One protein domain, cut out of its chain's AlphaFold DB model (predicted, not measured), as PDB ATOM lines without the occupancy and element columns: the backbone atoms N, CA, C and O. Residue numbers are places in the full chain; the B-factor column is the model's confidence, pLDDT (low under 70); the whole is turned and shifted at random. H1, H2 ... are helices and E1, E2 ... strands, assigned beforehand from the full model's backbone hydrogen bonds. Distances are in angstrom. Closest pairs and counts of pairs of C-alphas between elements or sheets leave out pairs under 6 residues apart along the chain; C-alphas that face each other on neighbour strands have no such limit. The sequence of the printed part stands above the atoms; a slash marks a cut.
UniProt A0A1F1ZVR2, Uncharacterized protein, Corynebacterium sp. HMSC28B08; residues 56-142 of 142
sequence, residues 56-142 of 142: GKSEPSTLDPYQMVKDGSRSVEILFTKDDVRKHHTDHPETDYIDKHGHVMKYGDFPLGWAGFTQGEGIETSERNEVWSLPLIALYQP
ATOM      1  N   GLY A  56     -63.696  18.540 -29.812       34.25
ATOM      2  CA  GLY A  56     -64.340  17.356 -30.357       34.25
ATOM      3  C   GLY A  56     -63.840  16.215 -29.494       34.25
ATOM      4  O   GLY A  56     -62.653  16.223 -29.177       34.25
ATOM      5  N   LYS A  57     -64.746  15.369 -28.982       36.88
ATOM      6  CA  LYS A  57     -64.368  14.221 -28.149       36.88
ATOM      7  C   LYS A  57     -63.116  13.635 -28.787       36.88
ATOM      8  O   LYS A  57     -63.217  13.116 -29.896       36.88
ATOM      9  N   SER A  58     -61.960  13.830 -28.158       43.12
ATOM     10  CA  SER A  58     -60.722  13.262 -28.650       43.12
ATOM     11  C   SER A  58     -60.896  11.795 -28.339       43.12
ATOM     12  O   SER A  58     -60.696  11.342 -27.212       43.12
ATOM     13  N   GLU A  59     -61.461  11.064 -29.297       42.53
ATOM     14  CA  GLU A  59     -61.392   9.624 -29.226       42.53
ATOM     15  C   GLU A  59     -59.900   9.322 -29.120       42.53
ATOM     16  O   GLU A  59     -59.126   9.859 -29.923       42.53
ATOM     17  N   PRO A  60     -59.468   8.604 -28.068       44.50
ATOM     18  CA  PRO A  60     -58.071   8.255 -27.931       44.50
ATOM     19  C   PRO A  60     -57.656   7.628 -29.251       44.50
ATOM     20  O   PRO A  60     -58.277   6.664 -29.706       44.50
ATOM     21  N   SER A  61     -56.688   8.268 -29.902       55.62
ATOM     22  CA  SER A  61     -56.229   7.825 -31.202       55.62
ATOM     23  C   SER A  61     -55.882   6.346 -31.104       55.62
ATOM     24  O   SER A  61     -55.222   5.918 -30.158       55.62
ATOM     25  N   THR A  62     -56.331   5.552 -32.071       60.06
ATOM     26  CA  THR A  62     -55.922   4.147 -32.172       60.06
ATOM     27  C   THR A  62     -54.455   4.013 -32.578       60.06
ATOM     28  O   THR A  62     -53.956   2.896 -32.698       60.06
ATOM     29  N   LEU A  63     -53.776   5.131 -32.855       62.28
ATOM     30  CA  LEU A  63     -52.348   5.157 -33.113       62.28
ATOM     31  C   LEU A  63     -51.598   4.773 -31.837       62.28
ATOM     32  O   LEU A  63     -51.849   5.318 -30.764       62.28
ATOM     33  N   ASP A  64     -50.647   3.859 -31.987       65.00
ATOM     34  CA  ASP A  64     -49.631   3.551 -30.987       65.00
ATOM     35  C   ASP A  64     -48.305   4.155 -31.482       65.00
ATOM     36  O   ASP A  64     -47.589   3.514 -32.259       65.00
ATOM     37  N   PRO A  65     -47.965   5.400 -31.084       63.88
ATOM     38  CA  PRO A  65     -46.765   6.075 -31.570       63.88
ATOM     39  C   PRO A  65     -45.488   5.301 -31.233       63.88
ATOM     40  O   PRO A  65     -44.524   5.343 -31.993       63.88
ATOM     41  N   TYR A  66     -45.479   4.566 -30.116       59.22
ATOM     42  CA  TYR A  66     -44.338   3.747 -29.728       59.22
ATOM     43  C   TYR A  66     -44.135   2.599 -30.716       59.22
ATOM     44  O   TYR A  66     -43.018   2.381 -31.188       59.22
ATOM     45  N   GLN A  67     -45.208   1.889 -31.067       60.78
ATOM     46  CA  GLN A  67     -45.129   0.789 -32.021       60.78
ATOM     47  C   GLN A  67     -44.780   1.275 -33.437       60.78
ATOM     48  O   GLN A  67     -43.950   0.639 -34.084       60.78
ATOM     49  N   MET A  68     -45.314   2.424 -33.870       66.88
ATOM     50  CA  MET A  68     -45.038   3.020 -35.190       66.88
ATOM     51  C   MET A  68     -43.595   3.525 -35.352       66.88
ATOM     52  O   MET A  68     -43.018   3.470 -36.434       66.88
ATOM     53  N   VAL A  69     -42.982   4.017 -34.272       65.62
ATOM     54  CA  VAL A  69     -41.548   4.347 -34.281       65.62
ATOM     55  C   VAL A  69     -40.712   3.065 -34.256       65.62
ATOM     56  O   VAL A  69     -39.716   2.951 -34.967       65.62
ATOM     57  N   LYS A  70     -41.120   2.068 -33.459       58.28
ATOM     58  CA  LYS A  70     -40.399   0.797 -33.308       58.28
ATOM     59  C   LYS A  70     -40.360  -0.033 -34.594       58.28
ATOM     60  O   LYS A  70     -39.358  -0.704 -34.834       58.28
ATOM     61  N   ASP A  71     -41.431  -0.029 -35.383       79.69
ATOM     62  CA  ASP A  71     -41.488  -0.725 -36.674       79.69
ATOM     63  C   ASP A  71     -40.952   0.107 -37.853       79.69
ATOM     64  O   ASP A  71     -40.831  -0.414 -38.961       79.69
ATOM     65  N   GLY A  72     -40.579   1.370 -37.608       71.06
ATOM     66  CA  GLY A  72     -40.018   2.275 -38.610       71.06
ATOM     67  C   GLY A  72     -41.046   2.856 -39.583       71.06
ATOM     68  O   GLY A  72     -40.655   3.479 -40.567       71.06
ATOM     69  N   SER A  73     -42.348   2.673 -39.336       75.00
ATOM     70  CA  SER A  73     -43.403   3.274 -40.159       75.00
ATOM     71  C   SER A  73     -43.503   4.792 -39.990       75.00
ATOM     72  O   SER A  73     -44.051   5.468 -40.866       75.00
ATOM     73  N   ARG A  74     -42.987   5.337 -38.879       76.50
ATOM     74  CA  ARG A  74     -42.946   6.774 -38.592       76.50
ATOM     75  C   ARG A  74     -41.647   7.205 -37.911       76.50
ATOM     76  O   ARG A  74     -41.061   6.462 -37.125       76.50
ATOM     77  N   SER A  75     -41.270   8.453 -38.160       79.94
ATOM     78  CA  SER A  75     -40.245   9.210 -37.441       79.94
ATOM     79  C   SER A  75     -40.877  10.102 -36.374       79.94
ATOM     80  O   SER A  75     -42.063  10.434 -36.455       79.94
ATOM     81  N   VAL A  76     -40.079  10.485 -35.372       80.94
ATOM     82  CA  VAL A  76     -40.511  11.339 -34.262       80.94
ATOM     83  C   VAL A  76     -39.591  12.543 -34.078       80.94
ATOM     84  O   VAL A  76     -38.370  12.400 -34.073       80.94
ATOM     85  N   GLU A  77     -40.179  13.721 -33.880       80.75
ATOM     86  CA  GLU A  77     -39.467  14.962 -33.554       80.75
ATOM     87  C   GLU A  77     -40.222  15.753 -32.478       80.75
ATOM     88  O   GLU A  77     -41.445  15.684 -32.390       80.75
ATOM     89  N   ILE A  78     -39.501  16.495 -31.632       79.00
ATOM     90  CA  ILE A  78     -40.101  17.371 -30.616       79.00
ATOM     91  C   ILE A  78     -39.953  18.821 -31.068       79.00
ATOM     92  O   ILE A  78     -38.840  19.301 -31.273       79.00
ATOM     93  N   LEU A  79     -41.078  19.526 -31.160       78.44
ATOM     94  CA  LEU A  79     -41.176  20.885 -31.681       78.44
ATOM     95  C   LEU A  79     -41.528  21.844 -30.543       78.44
ATOM     96  O   LEU A  79     -42.552  21.685 -29.871       78.44
ATOM     97  N   PHE A  80     -40.670  22.835 -30.309       77.56
ATOM     98  CA  PHE A  80     -40.760  23.705 -29.132       77.56
ATOM     99  C   PHE A  80     -41.408  25.059 -29.423       77.56
ATOM    100  O   PHE A  80     -41.921  25.693 -28.498       77.56
ATOM    101  N   THR A  81     -41.417  25.502 -30.682       83.62
ATOM    102  CA  THR A  81     -41.953  26.809 -31.080       83.62
ATOM    103  C   THR A  81     -42.990  26.694 -32.198       83.62
ATOM    104  O   THR A  81     -43.033  25.705 -32.925       83.62
ATOM    105  N   LYS A  82     -43.835  27.724 -32.361       87.69
ATOM    106  CA  LYS A  82     -44.805  27.786 -33.472       87.69
ATOM    107  C   LYS A  82     -44.106  27.730 -34.832       87.69
ATOM    108  O   LYS A  82     -44.617  27.106 -35.755       87.69
ATOM    109  N   ASP A  83     -42.943  28.366 -34.941       91.12
ATOM    110  CA  ASP A  83     -42.178  28.418 -36.184       91.12
ATOM    111  C   ASP A  83     -41.567  27.057 -36.525       91.12
ATOM    112  O   ASP A  83     -41.617  26.658 -37.689       91.12
ATOM    113  N   ASP A  84     -41.108  26.295 -35.525       89.62
ATOM    114  CA  ASP A  84     -40.685  24.903 -35.732       89.62
ATOM    115  C   ASP A  84     -41.845  24.062 -36.271       89.62
ATOM    116  O   ASP A  84     -41.671  23.304 -37.220       89.62
ATOM    117  N   VAL A  85     -43.052  24.237 -35.720       91.88
ATOM    118  CA  VAL A  85     -44.235  23.490 -36.172       91.88
ATOM    119  C   VAL A  85     -44.662  23.878 -37.581       91.88
ATOM    120  O   VAL A  85     -44.943  22.998 -38.391       91.88
ATOM    121  N   ARG A  86     -44.664  25.173 -37.908       94.69
ATOM    122  CA  ARG A  86     -44.952  25.682 -39.260       94.69
ATOM    123  C   ARG A  86     -43.963  25.144 -40.286       94.69
ATOM    124  O   ARG A  86     -44.369  24.667 -41.348       94.69
ATOM    125  N   LYS A  87     -42.670  25.200 -39.963       96.25
ATOM    126  CA  LYS A  87     -41.609  24.680 -40.823       96.25
ATOM    127  C   LYS A  87     -41.760  23.172 -41.007       96.25
ATOM    128  O   LYS A  87     -41.865  22.715 -42.138       96.25
ATOM    129  N   HIS A  88     -41.885  22.426 -39.912       94.81
ATOM    130  CA  HIS A  88     -42.087  20.983 -39.960       94.81
ATOM    131  C   HIS A  88     -43.337  20.608 -40.762       94.81
ATOM    132  O   HIS A  88     -43.311  19.650 -41.522       94.81
ATOM    133  N   HIS A  89     -44.445  21.341 -40.623       96.25
ATOM    134  CA  HIS A  89     -45.650  21.083 -41.413       96.25
ATOM    135  C   HIS A  89     -45.429  21.326 -42.909       96.25
ATOM    136  O   HIS A  89     -45.949  20.582 -43.735       96.25
ATOM    137  N   THR A  90     -44.643  22.346 -43.257       96.31
ATOM    138  CA  THR A  90     -44.283  22.634 -44.652       96.31
ATOM    139  C   THR A  90     -43.505  21.470 -45.266       96.31
ATOM    140  O   THR A  90     -43.795  21.071 -46.392       96.31
ATOM    141  N   ASP A  91     -42.564  20.903 -44.509       95.69
ATOM    142  CA  ASP A  91     -41.726  19.785 -44.951       95.69
ATOM    143  C   ASP A  91     -42.482  18.436 -44.898       95.69
ATOM    144  O   ASP A  91     -42.278  17.559 -45.739       95.69
ATOM    145  N   HIS A  92     -43.408  18.285 -43.946       95.56
ATOM    146  CA  HIS A  92     -44.163  17.063 -43.667       95.56
ATOM    147  C   HIS A  92     -45.664  17.369 -43.442       95.56
ATOM    148  O   HIS A  92     -46.145  17.355 -42.301       95.56
ATOM    149  N   PRO A  93     -46.454  17.616 -44.505       94.94
ATOM    150  CA  PRO A  93     -47.849  18.058 -44.373       94.94
ATOM    151  C   PRO A  93     -48.779  17.015 -43.737       94.94
ATOM    152  O   PRO A  93     -49.749  17.370 -43.072       94.94
ATOM    153  N   GLU A  94     -48.447  15.728 -43.857       91.38
ATOM    154  CA  GLU A  94     -49.244  14.605 -43.335       91.38
ATOM    155  C   GLU A  94     -48.963  14.269 -41.857       91.38
ATOM    156  O   GLU A  94     -49.395  13.228 -41.351       91.38
ATOM    157  N   THR A  95     -48.218  15.130 -41.160       91.25
ATOM    158  CA  THR A  95     -47.807  14.927 -39.765       91.25
ATOM    159  C   THR A  95     -48.998  14.855 -38.816       91.25
ATOM    160  O   THR A  95     -49.938  15.650 -38.895       91.25
ATOM    161  N   ASP A  96     -48.925  13.908 -37.884       86.00
ATOM    162  CA  ASP A  96     -49.765  13.860 -36.692       86.00
ATOM    163  C   ASP A  96     -49.020  14.529 -35.528       86.00
ATOM    164  O   ASP A  96     -47.884  14.164 -35.223       86.00
ATOM    165  N   TYR A  97     -49.643  15.512 -34.880       84.44
ATOM    166  CA  TYR A  97     -49.061  16.231 -33.744       84.44
ATOM    167  C   TYR A  97     -49.675  15.747 -32.444       84.44
ATOM    168  O   TYR A  97     -50.895  15.717 -32.306       84.44
ATOM    169  N   ILE A  98     -48.832  15.412 -31.476       74.88
ATOM    170  CA  ILE A  98     -49.248  14.935 -30.164       74.88
ATOM    171  C   ILE A  98     -48.919  16.005 -29.126       74.88
ATOM    172  O   ILE A  98     -47.761  16.412 -28.995       74.88
ATOM    173  N   ASP A  99     -49.928  16.477 -28.395       71.12
ATOM    174  CA  ASP A  99     -49.715  17.406 -27.284       71.12
ATOM    175  C   ASP A  99     -49.242  16.702 -26.002       71.12
ATOM    176  O   ASP A  99     -49.194  15.476 -25.885       71.12
ATOM    177  N   LYS A 100     -48.935  17.501 -24.978       64.00
ATOM    178  CA  LYS A 100     -48.561  17.009 -23.643       64.00
ATOM    179  C   LYS A 100     -49.641  16.167 -22.944       64.00
ATOM    180  O   LYS A 100     -49.356  15.563 -21.912       64.00
ATOM    181  N   HIS A 101     -50.877  16.184 -23.438       62.34
ATOM    182  CA  HIS A 101     -51.996  15.402 -22.921       62.34
ATOM    183  C   HIS A 101     -52.198  14.094 -23.700       62.34
ATOM    184  O   HIS A 101     -53.049  13.293 -23.314       62.34
ATOM    185  N   GLY A 102     -51.397  13.845 -24.741       61.94
ATOM    186  CA  GLY A 102     -51.516  12.671 -25.600       61.94
ATOM    187  C   GLY A 102     -52.603  12.809 -26.667       61.94
ATOM    188  O   GLY A 102     -52.973  11.809 -27.281       61.94
ATOM    189  N   HIS A 103     -53.137  14.013 -26.891       70.25
ATOM    190  CA  HIS A 103     -54.096  14.249 -27.963       70.25
ATOM    191  C   HIS A 103     -53.383  14.316 -29.300       70.25
ATOM    192  O   HIS A 103     -52.436  15.083 -29.454       70.25
ATOM    193  N   VAL A 104     -53.886  13.552 -30.267       73.81
ATOM    194  CA  VAL A 104     -53.426  13.602 -31.653       73.81
ATOM    195  C   VAL A 104     -54.245  14.637 -32.417       73.81
ATOM    196  O   VAL A 104     -55.474  14.604 -32.371       73.81
ATOM    197  N   MET A 105     -53.563  15.543 -33.110       80.12
ATOM    198  CA  MET A 105     -54.138  16.664 -33.852       80.12
ATOM    199  C   MET A 105     -53.459  16.807 -35.214       80.12
ATOM    200  O   MET A 105     -52.288  16.457 -35.388       80.12
ATOM    201  N   LYS A 106     -54.180  17.379 -36.176       86.56
ATOM    202  CA  LYS A 106     -53.621  17.850 -37.441       86.56
ATOM    203  C   LYS A 106     -53.223  19.317 -37.328       86.56
ATOM    204  O   LYS A 106     -53.695  20.048 -36.464       86.56
ATOM    205  N   TYR A 107     -52.367  19.769 -38.240       87.00
ATOM    206  CA  TYR A 107     -51.927  21.167 -38.262       87.00
ATOM    207  C   TYR A 107     -53.101  22.161 -38.351       87.00
ATOM    208  O   TYR A 107     -53.089  23.194 -37.689       87.00
ATOM    209  N   GLY A 108     -54.147  21.824 -39.114       81.81
ATOM    210  CA  GLY A 108     -55.351  22.653 -39.256       81.81
ATOM    211  C   GLY A 108     -56.213  22.776 -37.993       81.81
ATOM    212  O   GLY A 108     -57.114  23.609 -37.972       81.81
ATOM    213  N   ASP A 109     -55.937  21.988 -36.949       78.06
ATOM    214  CA  ASP A 109     -56.624  22.091 -35.657       78.06
ATOM    215  C   ASP A 109     -56.036  23.208 -34.771       78.06
ATOM    216  O   ASP A 109     -56.581  23.516 -33.710       78.06
ATOM    217  N   PHE A 110     -54.927  23.831 -35.192       78.50
ATOM    218  CA  PHE A 110     -54.322  24.970 -34.508       78.50
ATOM    219  C   PHE A 110     -54.813  26.311 -35.082       78.50
ATOM    220  O   PHE A 110     -55.029  26.429 -36.290       78.50
ATOM    221  N   PRO A 111     -54.933  27.355 -34.239       72.75
ATOM    222  CA  PRO A 111     -54.645  27.379 -32.802       72.75
ATOM    223  C   PRO A 111     -55.762  26.753 -31.948       72.75
ATOM    224  O   PRO A 111     -56.933  26.769 -32.309       72.75
ATOM    225  N   LEU A 112     -55.406  26.293 -30.745       69.12
ATOM    226  CA  LEU A 112     -56.353  25.677 -29.797       69.12
ATOM    227  C   LEU A 112     -57.214  26.717 -29.064       69.12
ATOM    228  O   LEU A 112     -58.196  26.385 -28.399       69.12
ATOM    229  N   GLY A 113     -56.828  27.988 -29.154       67.12
ATOM    230  CA  GLY A 113     -57.539  29.114 -28.572       67.12
ATOM    231  C   GLY A 113     -56.784  30.423 -28.763       67.12
ATOM    232  O   GLY A 113     -55.740  30.469 -29.416       67.12
ATOM    233  N   TRP A 114     -57.304  31.484 -28.150       65.00
ATOM    234  CA  TRP A 114     -56.729  32.825 -28.207       65.00
ATOM    235  C   TRP A 114     -56.557  33.388 -26.794       65.00
ATOM    236  O   TRP A 114     -57.458  33.268 -25.963       65.00
ATOM    237  N   ALA A 115     -55.411  34.007 -26.520       60.59
ATOM    238  CA  ALA A 115     -55.096  34.670 -25.263       60.59
ATOM    239  C   ALA A 115     -54.526  36.064 -25.536       60.59
ATOM    240  O   ALA A 115     -53.642  36.237 -26.366       60.59
ATOM    241  N   GLY A 116     -55.010  37.060 -24.807       57.56
ATOM    242  CA  GLY A 116     -54.561  38.443 -24.931       57.56
ATOM    243  C   GLY A 116     -55.202  39.302 -23.854       57.56
ATOM    244  O   GLY A 116     -55.943  38.781 -23.028       57.56
ATOM    245  N   PHE A 117     -54.927  40.605 -23.859       53.88
ATOM    246  CA  PHE A 117     -55.576  41.568 -22.969       53.88
ATOM    247  C   PHE A 117     -56.757  42.228 -23.689       53.88
ATOM    248  O   PHE A 117     -56.607  42.657 -24.829       53.88
ATOM    249  N   THR A 118     -57.918  42.327 -23.035       51.91
ATOM    250  CA  THR A 118     -59.090  43.033 -23.583       51.91
ATOM    251  C   THR A 118     -59.202  44.434 -22.991       51.91
ATOM    252  O   THR A 118     -59.019  44.617 -21.788       51.91
ATOM    253  N   GLN A 119     -59.548  45.419 -23.822       52.22
ATOM    254  CA  GLN A 119     -59.988  46.754 -23.390       52.22
ATOM    255  C   GLN A 119     -61.505  46.945 -23.577       52.22
ATOM    256  O   GLN A 119     -61.982  48.050 -23.801       52.22
ATOM    257  N   GLY A 120     -62.279  45.859 -23.485       49.41
ATOM    258  CA  GLY A 120     -63.738  45.879 -23.634       49.41
ATOM    259  C   GLY A 120     -64.246  45.468 -25.019       49.41
ATOM    260  O   GLY A 120     -65.444  45.261 -25.169       49.41
ATOM    261  N   GLU A 121     -63.355  45.273 -25.996       55.03
ATOM    262  CA  GLU A 121     -63.702  44.868 -27.373       55.03
ATOM    263  C   GLU A 121     -63.498  43.365 -27.646       55.03
ATOM    264  O   GLU A 121     -63.780  42.876 -28.736       55.03
ATOM    265  N   GLY A 122     -63.053  42.609 -26.638       53.06
ATOM    266  CA  GLY A 122     -62.717  41.189 -26.765       53.06
ATOM    267  C   GLY A 122     -61.213  40.958 -26.905       53.06
ATOM    268  O   GLY A 122     -60.411  41.879 -26.767       53.06
ATOM    269  N   ILE A 123     -60.826  39.697 -27.100       56.28
ATOM    270  CA  ILE A 123     -59.439  39.327 -27.395       56.28
ATOM    271  C   ILE A 123     -59.276  39.375 -28.910       56.28
ATOM    272  O   ILE A 123     -60.019  38.713 -29.631       56.28
ATOM    273  N   GLU A 124     -58.302  40.144 -29.387       62.31
ATOM    274  CA  GLU A 124     -57.949  40.179 -30.803       62.31
ATOM    275  C   GLU A 124     -57.522  38.779 -31.283       62.31
ATOM    276  O   GLU A 124     -56.591  38.179 -30.741       62.31
ATOM    277  N   THR A 125     -58.194  38.258 -32.310       71.94
ATOM    278  CA  THR A 125     -57.871  36.974 -32.945       71.94
ATOM    279  C   THR A 125     -56.806  37.172 -34.027       71.94
ATOM    280  O   THR A 125     -57.112  37.166 -35.221       71.94
ATOM    281  N   SER A 126     -55.562  37.414 -33.613       73.62
ATOM    282  CA  SER A 126     -54.398  37.579 -34.498       73.62
ATOM    283  C   SER A 126     -53.241  36.690 -34.063       73.62
ATOM    284  O   SER A 126     -53.136  36.387 -32.878       73.62
ATOM    285  N   GLU A 127     -52.366  36.264 -34.987       72.06
ATOM    286  CA  GLU A 127     -51.335  35.222 -34.759       72.06
ATOM    287  C   GLU A 127     -50.551  35.359 -33.436       72.06
ATOM    288  O   GLU A 127     -50.184  34.379 -32.775       72.06
ATOM    289  N   ARG A 128     -50.322  36.609 -33.020       71.81
ATOM    290  CA  ARG A 128     -49.681  36.982 -31.756       71.81
ATOM    291  C   ARG A 128     -50.369  36.389 -30.520       71.81
ATOM    292  O   ARG A 128     -49.689  36.056 -29.554       71.81
ATOM    293  N   ASN A 129     -51.688  36.257 -30.564       66.62
ATOM    294  CA  ASN A 129     -52.551  35.828 -29.470       66.62
ATOM    295  C   ASN A 129     -52.938  34.347 -29.565       66.62
ATOM    296  O   ASN A 129     -53.662  33.847 -28.709       66.62
ATOM    297  N   GLU A 130     -52.472  33.618 -30.581       75.69
ATOM    298  CA  GLU A 130     -52.749  32.188 -30.711       75.69
ATOM    299  C   GLU A 130     -52.142  31.386 -29.559       75.69
ATOM    300  O   GLU A 130     -50.942  31.489 -29.269       75.69
ATOM    301  N   VAL A 131     -52.942  30.499 -28.977       77.19
ATOM    302  CA  VAL A 131     -52.503  29.533 -27.974       77.19
ATOM    303  C   VAL A 131     -52.322  28.173 -28.632       77.19
ATOM    304  O   VAL A 131     -53.242  27.608 -29.220       77.19
ATOM    305  N   TRP A 132     -51.110  27.644 -28.505       80.75
ATOM    306  CA  TRP A 132     -50.723  26.318 -28.971       80.75
ATOM    307  C   TRP A 132     -50.312  25.482 -27.758       80.75
ATOM    308  O   TRP A 132     -49.735  26.018 -26.810       80.75
ATOM    309  N   SER A 133     -50.561  24.172 -27.774       75.00
ATOM    310  CA  SER A 133     -50.130  23.275 -26.689       75.00
ATOM    311  C   SER A 133     -48.681  22.800 -26.868       75.00
ATOM    312  O   SER A 133     -48.406  21.603 -26.845       75.00
ATOM    313  N   LEU A 134     -47.753  23.742 -27.047       76.44
ATOM    314  CA  LEU A 134     -46.322  23.454 -27.160       76.44
ATOM    315  C   LEU A 134     -45.726  22.955 -25.818       76.44
ATOM    316  O   LEU A 134     -46.210  23.356 -24.751       76.44
ATOM    317  N   PRO A 135     -44.648  22.147 -25.845       72.00
ATOM    318  CA  PRO A 135     -44.072  21.515 -27.035       72.00
ATOM    319  C   PRO A 135     -44.987  20.417 -27.602       72.00
ATOM    320  O   PRO A 135     -45.779  19.827 -26.867       72.00
ATOM    321  N   LEU A 136     -44.859  20.147 -28.902       77.75
ATOM    322  CA  LEU A 136     -45.572  19.074 -29.601       77.75
ATOM    323  C   LEU A 136     -44.600  17.960 -29.992       77.75
ATOM    324  O   LEU A 136     -43.441  18.226 -30.305       77.75
ATOM    325  N   ILE A 137     -45.085  16.722 -30.019       79.75
ATOM    326  CA  ILE A 137     -44.391  15.597 -30.651       79.75
ATOM    327  C   ILE A 137     -44.965  15.440 -32.059       79.75
ATOM    328  O   ILE A 137     -46.162  15.209 -32.208       79.75
ATOM    329  N   ALA A 138     -44.136  15.563 -33.084       84.75
ATOM    330  CA  ALA A 138     -44.505  15.285 -34.463       84.75
ATOM    331  C   ALA A 138     -44.248  13.816 -34.796       84.75
ATOM    332  O   ALA A 138     -43.150  13.310 -34.571       84.75
ATOM    333  N   LEU A 139     -45.256  13.147 -35.352       82.56
ATOM    334  CA  LEU A 139     -45.189  11.790 -35.877       82.56
ATOM    335  C   LEU A 139     -45.388  11.847 -37.399       82.56
ATOM    336  O   LEU A 139     -46.485  12.130 -37.886       82.56
ATOM    337  N   TYR A 140     -44.327  11.598 -38.163       89.25
ATOM    338  CA  TYR A 140     -44.290  11.855 -39.608       89.25
ATOM    339  C   TYR A 140     -43.681  10.687 -40.387       89.25
ATOM    340  O   TYR A 140     -43.123   9.764 -39.799       89.25
ATOM    341  N   GLN A 141     -43.887  10.655 -41.703       86.94
ATOM    342  CA  GLN A 141     -43.238   9.649 -42.549       86.94
ATOM    343  C   GLN A 141     -41.759  10.020 -42.736       86.94
ATOM    344  O   GLN A 141     -41.497  11.204 -42.944       86.94
ATOM    345  N   PRO A 142     -40.825   9.058 -42.633       72.56
ATOM    346  CA  PRO A 142     -39.398   9.309 -42.836       72.56
ATOM    347  C   PRO A 142     -39.061   9.870 -44.222       72.56
ATOM    348  O   PRO A 142     -39.812   9.594 -45.186       72.56
TER     349      PRO A 142
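This is residues 56 to 142 of the 142 residues of an uncharacterized protein of Corynebacterium sp. HMSC28B08 (UniProt A0A1F1ZVR2). There is little regular structure: a small three-stranded sheet with H1 over one face and H2 over the other, and a long loop in residues 99 to 135 reaching away along the longest axis. The 87 printed residues, 29 in named elements, run H1 E1 H2 E2 E3, mixed in class, the antiparallel sheet ordered E1 E3 E2. The whole is only just loose, close to compact, radius of gyration of the C-alphas 14.8 A, spanning 53 by 28 by 17 A.

H1, residues 65 to 70, begins at C-alpha 65 (-46.765, 6.075, -31.570). E1 is 75 to 79, 13.1 A; H2 82 to 91, 14.3 A; E2 96 to 98; E3 136 to 140, 12.4 A, ending at C-alpha 140 (-44.290, 11.855, -39.608).

N 75 and O 140 of E1 and E3, 2.8 A, are within hydrogen-bond range, as are N 98 and O 137, 2.8 A, in the hairpin E2 and E3. E1, H2, E2 form a split strand-helix-strand unit, strands running the same way with E3 between, crossover right-handed. H2, height 9.8 A over the sheet, runs along E3, 3 degrees on the local plane; H1 is on the opposite face. Every O i to N i+4 pair in H1 and H2 is within range.

The printed part has no cut. The link E2 to E3 is long. Low pLDDT includes residues 56 to 70.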